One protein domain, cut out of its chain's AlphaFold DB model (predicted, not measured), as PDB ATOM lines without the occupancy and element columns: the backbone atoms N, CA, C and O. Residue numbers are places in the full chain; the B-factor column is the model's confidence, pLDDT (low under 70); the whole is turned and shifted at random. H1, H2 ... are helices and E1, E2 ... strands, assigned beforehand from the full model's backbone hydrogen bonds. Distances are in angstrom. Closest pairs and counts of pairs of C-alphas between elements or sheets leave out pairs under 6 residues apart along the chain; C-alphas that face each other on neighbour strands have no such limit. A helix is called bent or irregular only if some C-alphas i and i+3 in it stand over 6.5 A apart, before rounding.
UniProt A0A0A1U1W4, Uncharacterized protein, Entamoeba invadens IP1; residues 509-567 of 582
ATOM      1  N   GLU A 509       0.635 -40.290  -5.366       67.94
ATOM      2  CA  GLU A 509      -0.460 -39.867  -6.259       67.94
ATOM      3  C   GLU A 509      -0.050 -39.786  -7.738       67.94
ATOM      4  O   GLU A 509      -0.879 -39.949  -8.628       67.94
ATOM      5  N   ILE A 510       1.234 -39.534  -7.995       69.06
ATOM      6  CA  ILE A 510       1.787 -39.292  -9.333       69.06
ATOM      7  C   ILE A 510       2.862 -40.308  -9.727       69.06
ATOM      8  O   ILE A 510       3.336 -40.286 -10.857       69.06
ATOM      9  N   THR A 511       3.283 -41.181  -8.807       75.44
ATOM     10  CA  THR A 511       4.366 -42.144  -9.037       75.44
ATOM     11  C   THR A 511       3.808 -43.555  -9.049       75.44
ATOM     12  O   THR A 511       3.586 -44.163  -7.999       75.44
ATOM     13  N   CYS A 512       3.627 -44.074 -10.256       80.62
ATOM     14  CA  CYS A 512       3.252 -45.449 -10.498       80.62
ATOM     15  C   CYS A 512       4.486 -46.360 -10.581       80.62
ATOM     16  O   CYS A 512       5.523 -45.980 -11.124       80.62
ATOM     17  N   ASN A 513       4.365 -47.575 -10.054       81.56
ATOM     18  CA  ASN A 513       5.355 -48.644 -10.179       81.56
ATOM     19  C   ASN A 513       4.902 -49.724 -11.165       81.56
ATOM     20  O   ASN A 513       5.745 -50.340 -11.812       81.56
ATOM     21  N   LEU A 514       3.590 -49.962 -11.262       82.94
ATOM     22  CA  LEU A 514       3.011 -50.947 -12.166       82.94
ATOM     23  C   LEU A 514       1.685 -50.439 -12.714       82.94
ATOM     24  O   LEU A 514       0.802 -50.075 -11.944       82.94
ATOM     25  N   CYS A 515       1.541 -50.437 -14.031       82.94
ATOM     26  CA  CYS A 515       0.301 -50.058 -14.691       82.94
ATOM     27  C   CYS A 515      -0.645 -51.257 -14.845       82.94
ATOM     28  O   CYS A 515      -0.194 -52.400 -14.888       82.94
ATOM     29  N   ASN A 516      -1.949 -50.991 -14.956       81.81
ATOM     30  CA  ASN A 516      -2.936 -51.993 -15.357       81.81
ATOM     31  C   ASN A 516      -2.555 -52.601 -16.713       81.81
ATOM     32  O   ASN A 516      -1.941 -51.933 -17.554       81.81
ATOM     33  N   GLU A 517      -2.966 -53.851 -16.943       74.00
ATOM     34  CA  GLU A 517      -2.784 -54.529 -18.228       74.00
ATOM     35  C   GLU A 517      -3.270 -53.604 -19.358       74.00
ATOM     36  O   GLU A 517      -4.388 -53.097 -19.273       74.00
ATOM     37  N   THR A 518      -2.429 -53.364 -20.381       79.31
ATOM     38  CA  THR A 518      -2.579 -52.428 -21.536       79.31
ATOM     39  C   THR A 518      -1.923 -51.038 -21.455       79.31
ATOM     40  O   THR A 518      -1.947 -50.316 -22.453       79.31
ATOM     41  N   PHE A 519      -1.280 -50.662 -20.346       82.69
ATOM     42  CA  PHE A 519      -0.584 -49.371 -20.221       82.69
ATOM     43  C   PHE A 519       0.924 -49.534 -20.007       82.69
ATOM     44  O   PHE A 519       1.367 -50.469 -19.344       82.69
ATOM     45  N   TYR A 520       1.709 -48.583 -20.519       82.06
ATOM     46  CA  TYR A 520       3.164 -48.541 -20.358       82.06
ATOM     47  C   TYR A 520       3.552 -47.524 -19.283       82.06
ATOM     48  O   TYR A 520       3.054 -46.394 -19.280       82.06
ATOM     49  N   LEU A 521       4.461 -47.899 -18.382       82.94
ATOM     50  CA  LEU A 521       5.021 -46.983 -17.393       82.94
ATOM     51  C   LEU A 521       6.089 -46.101 -18.046       82.94
ATOM     52  O   LEU A 521       7.108 -46.596 -18.519       82.94
ATOM     53  N   SER A 522       5.888 -44.787 -18.061       78.81
ATOM     54  CA  SER A 522       6.903 -43.872 -18.586       78.81
ATOM     55  C   SER A 522       8.093 -43.745 -17.630       78.81
ATOM     56  O   SER A 522       7.912 -43.360 -16.474       78.81
ATOM     57  N   ASP A 523       9.316 -44.003 -18.111       73.94
ATOM     58  CA  ASP A 523      10.528 -43.922 -17.278       73.94
ATOM     59  C   ASP A 523      10.818 -42.485 -16.798       73.94
ATOM     60  O   ASP A 523      11.343 -42.290 -15.702       73.94
ATOM     61  N   HIS A 524      10.417 -41.464 -17.569       68.25
ATOM     62  CA  HIS A 524      10.726 -40.062 -17.267       68.25
ATOM     63  C   HIS A 524       9.831 -39.454 -16.172       68.25
ATOM     64  O   HIS A 524      10.282 -38.601 -15.408       68.25
ATOM     65  N   ASN A 525       8.551 -39.832 -16.095       71.25
ATOM     66  CA  ASN A 525       7.607 -39.236 -15.135       71.25
ATOM     67  C   ASN A 525       6.841 -40.252 -14.278       71.25
ATOM     68  O   ASN A 525       6.060 -39.833 -13.427       71.25
ATOM     69  N   ARG A 526       7.086 -41.559 -14.453       80.62
ATOM     70  CA  ARG A 526       6.449 -42.652 -13.699       80.62
ATOM     71  C   ARG A 526       4.914 -42.639 -13.789       80.62
ATOM     72  O   ARG A 526       4.241 -43.055 -12.849       80.62
ATOM     73  N   VAL A 527       4.358 -42.186 -14.916       80.62
ATOM     74  CA  VAL A 527       2.912 -42.188 -15.210       80.62
ATOM     75  C   VAL A 527       2.579 -43.267 -16.246       80.62
ATOM     76  O   VAL A 527       3.369 -43.534 -17.151       80.62
ATOM     77  N   CYS A 528       1.397 -43.874 -16.124       84.50
ATOM     78  CA  CYS A 528       0.882 -44.856 -17.075       84.50
ATOM     79  C   CYS A 528       0.316 -44.186 -18.328       84.50
ATOM     80  O   CYS A 528      -0.638 -43.408 -18.245       84.50
ATOM     81  N   VAL A 529       0.872 -44.516 -19.491       82.19
ATOM     82  CA  VAL A 529       0.475 -43.964 -20.791       82.19
ATOM     83  C   VAL A 529       0.066 -45.073 -21.758       82.19
ATOM     84  O   VAL A 529       0.600 -46.177 -21.721       82.19
ATOM     85  N   THR A 530      -0.887 -44.788 -22.647       83.25
ATOM     86  CA  THR A 530      -1.311 -45.740 -23.694       83.25
ATOM     87  C   THR A 530      -0.331 -45.813 -24.866       83.25
ATOM     88  O   THR A 530      -0.410 -46.743 -25.660       83.25
ATOM     89  N   ARG A 531       0.537 -44.803 -25.032       82.00
ATOM     90  CA  ARG A 531       1.590 -44.719 -26.058       82.00
ATOM     91  C   ARG A 531       2.780 -43.933 -25.514       82.00
ATOM     92  O   ARG A 531       2.572 -42.927 -24.831       82.00
ATOM     93  N   CYS A 532       3.999 -44.353 -25.843       79.38
ATOM     94  CA  CYS A 532       5.209 -43.668 -25.391       79.38
ATOM     95  C   CYS A 532       5.369 -42.277 -26.043       79.38
ATOM     96  O   CYS A 532       5.058 -42.115 -27.227       79.38
ATOM     97  N   PRO A 533       5.811 -41.254 -25.283       78.38
ATOM     98  CA  PRO A 533       6.014 -39.903 -25.804       78.38
ATOM     99  C   PRO A 533       7.185 -39.842 -26.796       78.38
ATOM    100  O   PRO A 533       8.058 -40.706 -26.808       78.38
ATOM    101  N   THR A 534       7.230 -38.790 -27.621       76.88
ATOM    102  CA  THR A 534       8.341 -38.543 -28.559       76.88
ATOM    103  C   THR A 534       9.693 -38.562 -27.849       76.88
ATOM    104  O   THR A 534       9.860 -37.872 -26.845       76.88
ATOM    105  N   GLY A 535      10.648 -39.318 -28.400       73.31
ATOM    106  CA  GLY A 535      11.960 -39.555 -27.789       73.31
ATOM    107  C   GLY A 535      12.029 -40.799 -26.893       73.31
ATOM    108  O   GLY A 535      13.075 -41.040 -26.303       73.31
ATOM    109  N   PHE A 536      10.956 -41.594 -26.803       79.94
ATOM    110  CA  PHE A 536      10.905 -42.862 -26.069       79.94
ATOM    111  C   PHE A 536      10.238 -43.956 -26.920       79.94
ATOM    112  O   PHE A 536       9.379 -43.661 -27.753       79.94
ATOM    113  N   PHE A 537      10.587 -45.223 -26.689       79.38
ATOM    114  CA  PHE A 537       9.989 -46.386 -27.355       79.38
ATOM    115  C   PHE A 537       9.398 -47.380 -26.344       79.38
ATOM    116  O   PHE A 537       9.765 -47.393 -25.170       79.38
ATOM    117  N   GLU A 538       8.459 -48.208 -26.805       79.62
ATOM    118  CA  GLU A 538       7.818 -49.249 -25.994       79.62
ATOM    119  C   GLU A 538       8.805 -50.394 -25.732       79.62
ATOM    120  O   GLU A 538       9.266 -51.053 -26.661       79.62
ATOM    121  N   ASN A 539       9.110 -50.643 -24.460       76.88
ATOM    122  CA  ASN A 539       9.988 -51.711 -24.011       76.88
ATOM    123  C   ASN A 539       9.255 -52.570 -22.972       76.88
ATOM    124  O   ASN A 539       9.247 -52.285 -21.773       76.88
ATOM    125  N   ASN A 540       8.609 -53.635 -23.446       81.06
ATOM    126  CA  ASN A 540       7.778 -54.527 -22.639       81.06
ATOM    127  C   ASN A 540       6.624 -53.790 -21.923       81.06
ATOM    128  O   ASN A 540       5.615 -53.515 -22.559       81.06
ATOM    129  N   ILE A 541       6.766 -53.443 -20.638       79.25
ATOM    130  CA  ILE A 541       5.759 -52.701 -19.850       79.25
ATOM    131  C   ILE A 541       6.193 -51.264 -19.507       79.25
ATOM    132  O   ILE A 541       5.480 -50.570 -18.780       79.25
ATOM    133  N   THR A 542       7.342 -50.792 -20.010       80.12
ATOM    134  CA  THR A 542       7.855 -49.428 -19.777       80.12
ATOM    135  C   THR A 542       8.132 -48.675 -21.083       80.12
ATOM    136  O   THR A 542       8.209 -49.270 -22.157       80.12
ATOM    137  N   CYS A 543       8.255 -47.346 -21.007       83.19
ATOM    138  CA  CYS A 543       8.744 -46.511 -22.107       83.19
ATOM    139  C   CYS A 543      10.199 -46.121 -21.856       83.19
ATOM    140  O   CYS A 543      10.448 -45.273 -20.996       83.19
ATOM    141  N   SER A 544      11.121 -46.689 -22.630       80.94
ATOM    142  CA  SER A 544      12.561 -46.447 -22.502       80.94
ATOM    143  C   SER A 544      13.038 -45.334 -23.436       80.94
ATOM    144  O   SER A 544      12.498 -45.155 -24.527       80.94
ATOM    145  N   GLU A 545      14.025 -44.554 -22.987       79.31
ATOM    146  CA  GLU A 545      14.553 -43.400 -23.726       79.31
ATOM    147  C   GLU A 545      15.273 -43.839 -25.005       79.31
ATOM    148  O   GLU A 545      16.025 -44.817 -25.019       79.31
ATOM    149  N   CYS A 546      15.035 -43.099 -26.083       78.25
ATOM    150  CA  CYS A 546      15.761 -43.277 -27.324       78.25
ATOM    151  C   CYS A 546      17.228 -42.856 -27.144       78.25
ATOM    152  O   CYS A 546      17.524 -41.812 -26.566       78.25
ATOM    153  N   LYS A 547      18.163 -43.639 -27.679       76.94
ATOM    154  CA  LYS A 547      19.585 -43.285 -27.725       76.94
ATOM    155  C   LYS A 547      19.784 -42.002 -28.532       76.94
ATOM    156  O   LYS A 547      19.071 -41.745 -29.501       76.94
ATOM    157  N   ILE A 548      20.779 -41.214 -28.126       68.25
ATOM    158  CA  ILE A 548      21.142 -39.951 -28.792       68.25
ATOM    159  C   ILE A 548      21.615 -40.224 -30.223       68.25
ATOM    160  O   ILE A 548      21.234 -39.503 -31.139       68.25
ATOM    161  N   ASP A 549      22.373 -41.306 -30.401       71.19
ATOM    162  CA  ASP A 549      22.886 -41.745 -31.689       71.19
ATOM    163  C   ASP A 549      22.497 -43.203 -31.928       71.19
ATOM    164  O   ASP A 549      22.690 -44.075 -31.075       71.19
ATOM    165  N   TYR A 550      21.957 -43.459 -33.113       73.56
ATOM    166  CA  TYR A 550      21.649 -44.793 -33.598       73.56
ATOM    167  C   TYR A 550      22.541 -45.123 -34.794       73.56
ATOM    168  O   TYR A 550      22.802 -44.264 -35.636       73.56
ATOM    169  N   GLU A 551      22.991 -46.375 -34.890       68.62
ATOM    170  CA  GLU A 551      23.687 -46.853 -36.085       68.62
ATOM    171  C   GLU A 551      22.706 -46.906 -37.267       68.62
ATOM    172  O   GLU A 551      21.608 -47.455 -37.159       68.62
ATOM    173  N   ILE A 552      23.095 -46.296 -38.392       68.00
ATOM    174  CA  ILE A 552      22.306 -46.260 -39.628       68.00
ATOM    175  C   ILE A 552      23.023 -47.129 -40.672       68.00
ATOM    176  O   ILE A 552      24.222 -46.930 -40.887       68.00
ATOM    177  N   PRO A 553      22.315 -48.028 -41.384       70.88
ATOM    178  CA  PRO A 553      20.867 -48.261 -41.337       70.88
ATOM    179  C   PRO A 553      20.409 -48.946 -40.042       70.88
ATOM    180  O   PRO A 553      21.100 -49.814 -39.525       70.88
ATOM    181  N   CYS A 554      19.231 -48.562 -39.536       70.56
ATOM    182  CA  CYS A 554      18.657 -49.166 -38.335       70.56
ATOM    183  C   CYS A 554      18.504 -50.683 -38.490       70.56
ATOM    184  O   CYS A 554      17.861 -51.138 -39.433       70.56
ATOM    185  N   GLU A 555      19.028 -51.459 -37.540       72.69
ATOM    186  CA  GLU A 555      18.865 -52.923 -37.518       72.69
ATOM    187  C   GLU A 555      17.924 -53.415 -36.402       72.69
ATOM    188  O   GLU A 555      17.522 -54.577 -36.398       72.69
ATOM    189  N   THR A 556      17.526 -52.546 -35.463       72.50
ATOM    190  CA  THR A 556      16.672 -52.903 -34.314       72.50
ATOM    191  C   THR A 556      15.351 -52.134 -34.310       72.50
ATOM    192  O   THR A 556      15.284 -50.991 -34.759       72.50
ATOM    193  N   GLU A 557      14.285 -52.740 -33.770       70.00
ATOM    194  CA  GLU A 557      12.952 -52.111 -33.679       70.00
ATOM    195  C   GLU A 557      12.978 -50.799 -32.871       70.00
ATOM    196  O   GLU A 557      12.316 -49.828 -33.236       70.00
ATOM    197  N   GLU A 558      13.817 -50.750 -31.830       72.94
ATOM    198  CA  GLU A 558      14.157 -49.538 -31.074       72.94
ATOM    199  C   GLU A 558      14.605 -48.410 -32.016       72.94
ATOM    200  O   GLU A 558      14.038 -47.317 -32.004       72.94
ATOM    201  N   CYS A 559      15.598 -48.694 -32.863       72.31
ATOM    202  CA  CYS A 559      16.155 -47.732 -33.805       72.31
ATOM    203  C   CYS A 559      15.095 -47.247 -34.790       72.31
ATOM    204  O   CYS A 559      14.948 -46.045 -34.969       72.31
ATOM    205  N   PHE A 560      14.301 -48.148 -35.379       71.38
ATOM    206  CA  PHE A 560      13.252 -47.755 -36.327       71.38
ATOM    207  C   PHE A 560      12.228 -46.798 -35.702       71.38
ATOM    208  O   PHE A 560      11.936 -45.752 -36.282       71.38
ATOM    209  N   ARG A 561      11.720 -47.110 -34.501       71.94
ATOM    210  CA  ARG A 561      10.714 -46.272 -33.827       71.94
ATOM    211  C   ARG A 561      11.270 -44.916 -33.391       71.94
ATOM    212  O   ARG A 561      10.586 -43.902 -33.522       71.94
ATOM    213  N   CYS A 562      12.498 -44.887 -32.883       72.88
ATOM    214  CA  CYS A 562      13.144 -43.664 -32.415       72.88
ATOM    215  C   CYS A 562      13.636 -42.771 -33.565       72.88
ATOM    216  O   CYS A 562      13.497 -41.547 -33.508       72.88
ATOM    217  N   TYR A 563      14.165 -43.373 -34.633       67.94
ATOM    218  CA  TYR A 563      14.715 -42.667 -35.788       67.94
ATOM    219  C   TYR A 563      13.625 -42.022 -36.660       67.94
ATOM    220  O   TYR A 563      13.810 -40.899 -37.131       67.94
ATOM    221  N   GLU A 564      12.450 -42.648 -36.818       60.50
ATOM    222  CA  GLU A 564      11.330 -42.035 -37.557       60.50
ATOM    223  C   GLU A 564      10.773 -40.760 -36.881       60.50
ATOM    224  O   GLU A 564      10.264 -39.868 -37.563       60.50
ATOM    225  N   GLY A 565      10.909 -40.617 -35.557       55.41
ATOM    226  CA  GLY A 565      10.429 -39.447 -34.806       55.41
ATOM    227  C   GLY A 565      11.313 -38.193 -34.902       55.41
ATOM    228  O   GLY A 565      10.831 -37.087 -34.642       55.41
ATOM    229  N   ALA A 566      12.583 -38.335 -35.297       53.03
ATOM    230  CA  ALA A 566      13.576 -37.255 -35.286       53.03
ATOM    231  C   ALA A 566      13.409 -36.225 -36.429       53.03
ATOM    232  O   ALA A 566      13.892 -35.098 -36.330       53.03
ATOM    233  N   TRP A 567      12.666 -36.555 -37.493       46.75
ATOM    234  CA  TRP A 567      12.591 -35.766 -38.736       46.75
ATOM    235  C   TRP A 567      11.537 -34.644 -38.764       46.75
ATOM    236  O   TRP A 567      11.194 -34.144 -39.836       46.75
TER     237      TRP A 567
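This is residues 509 to 567 of the 582 residues of an uncharacterized protein of Entamoeba invadens IP1 (UniProt A0A0A1U1W4). The domain is a short rod of small parts set one after another: the strand E1 at one end, a small three-stranded sheet of E2, E3 and E4 near the middle, and the single helix H1 at the other end, where it packs on E3. Much of the rest is loop; residues 523 to 535 have no named element, and residues 528 and 529 fold back beside E2. The printed part has 59 residues, with four named strands and one named helix in the order E1, E2, E3, E4, H1; the sheet is mixed, in the order E2, E4, E3. The class is mixed, helices and strands, with 26 residues, under half, in named elements. The whole is only just compact, close to loose, with a radius of gyration of the C-alphas of 12.3 A, and the C-alphas span 41 by 18 by 15 A.

E1, residues 512 to 515, pairs with no named strand. A tight link joins it to E2, residues 520 to 522, and their closest C-alphas, those of Cys 515 and Leu 521, are 6.2 A apart. Residues 520 to 521 of E2 pair antiparallel with residues 528 to 529. E3, residues 536 to 539, and E4, residues 542 to 545, form a hairpin with a tight link; they are antiparallel at 139 degrees, with N 539 and O 542 at 2.8 A and N 537 and O 544 at 2.9 A, within hydrogen-bond range. E2 is the parallel neighbour of E4 at 41 degrees, with N 543 and O 521 at 2.8 A, within hydrogen-bond range. E2 and E3 are the edge strands and E4 is the inner one. H1, residues 557 to 567, is on the sheet at a height of 7.1 A, over a local plane fitted to just 6 C-alphas. It lies over E3 and runs along the strands, at 14 degrees to E3 on the local plane. The closest C-alphas of H1 and E3, those of Glu 558 and Phe 537, are 6.4 A apart. In H1, 4 of 7 O i to N i+4 pairs are within hydrogen-bond range. E1 is apart from E3, E4 and H1.

E1 is 6.9 A long from first to last C-alpha and begins at C-alpha 512, (3.252, -45.449, -10.498). E2 measures 6.2 A, E3 9.1 A and E4 9.8 A; C-alpha 536, where E3 begins, is at (10.905, -42.862, -26.069). H1 measures 17.1 A and ends at C-alpha 567, (12.591, -35.766, -38.736). It is only just irregular: C-alphas 564 and 567 are 6.50 A apart.

The C-alphas of Glu 509 and Pro 553, the two farthest apart, are 41.9 A from each other. The printed part has no cut. The links E2 to E3, 13 residues, and E4 to H1, 11 residues, are long. The mean pLDDT of the printed part is 75.0; it is under 70 at residues 509 to 510, 524, 548, 551 to 552 and 563 to 567.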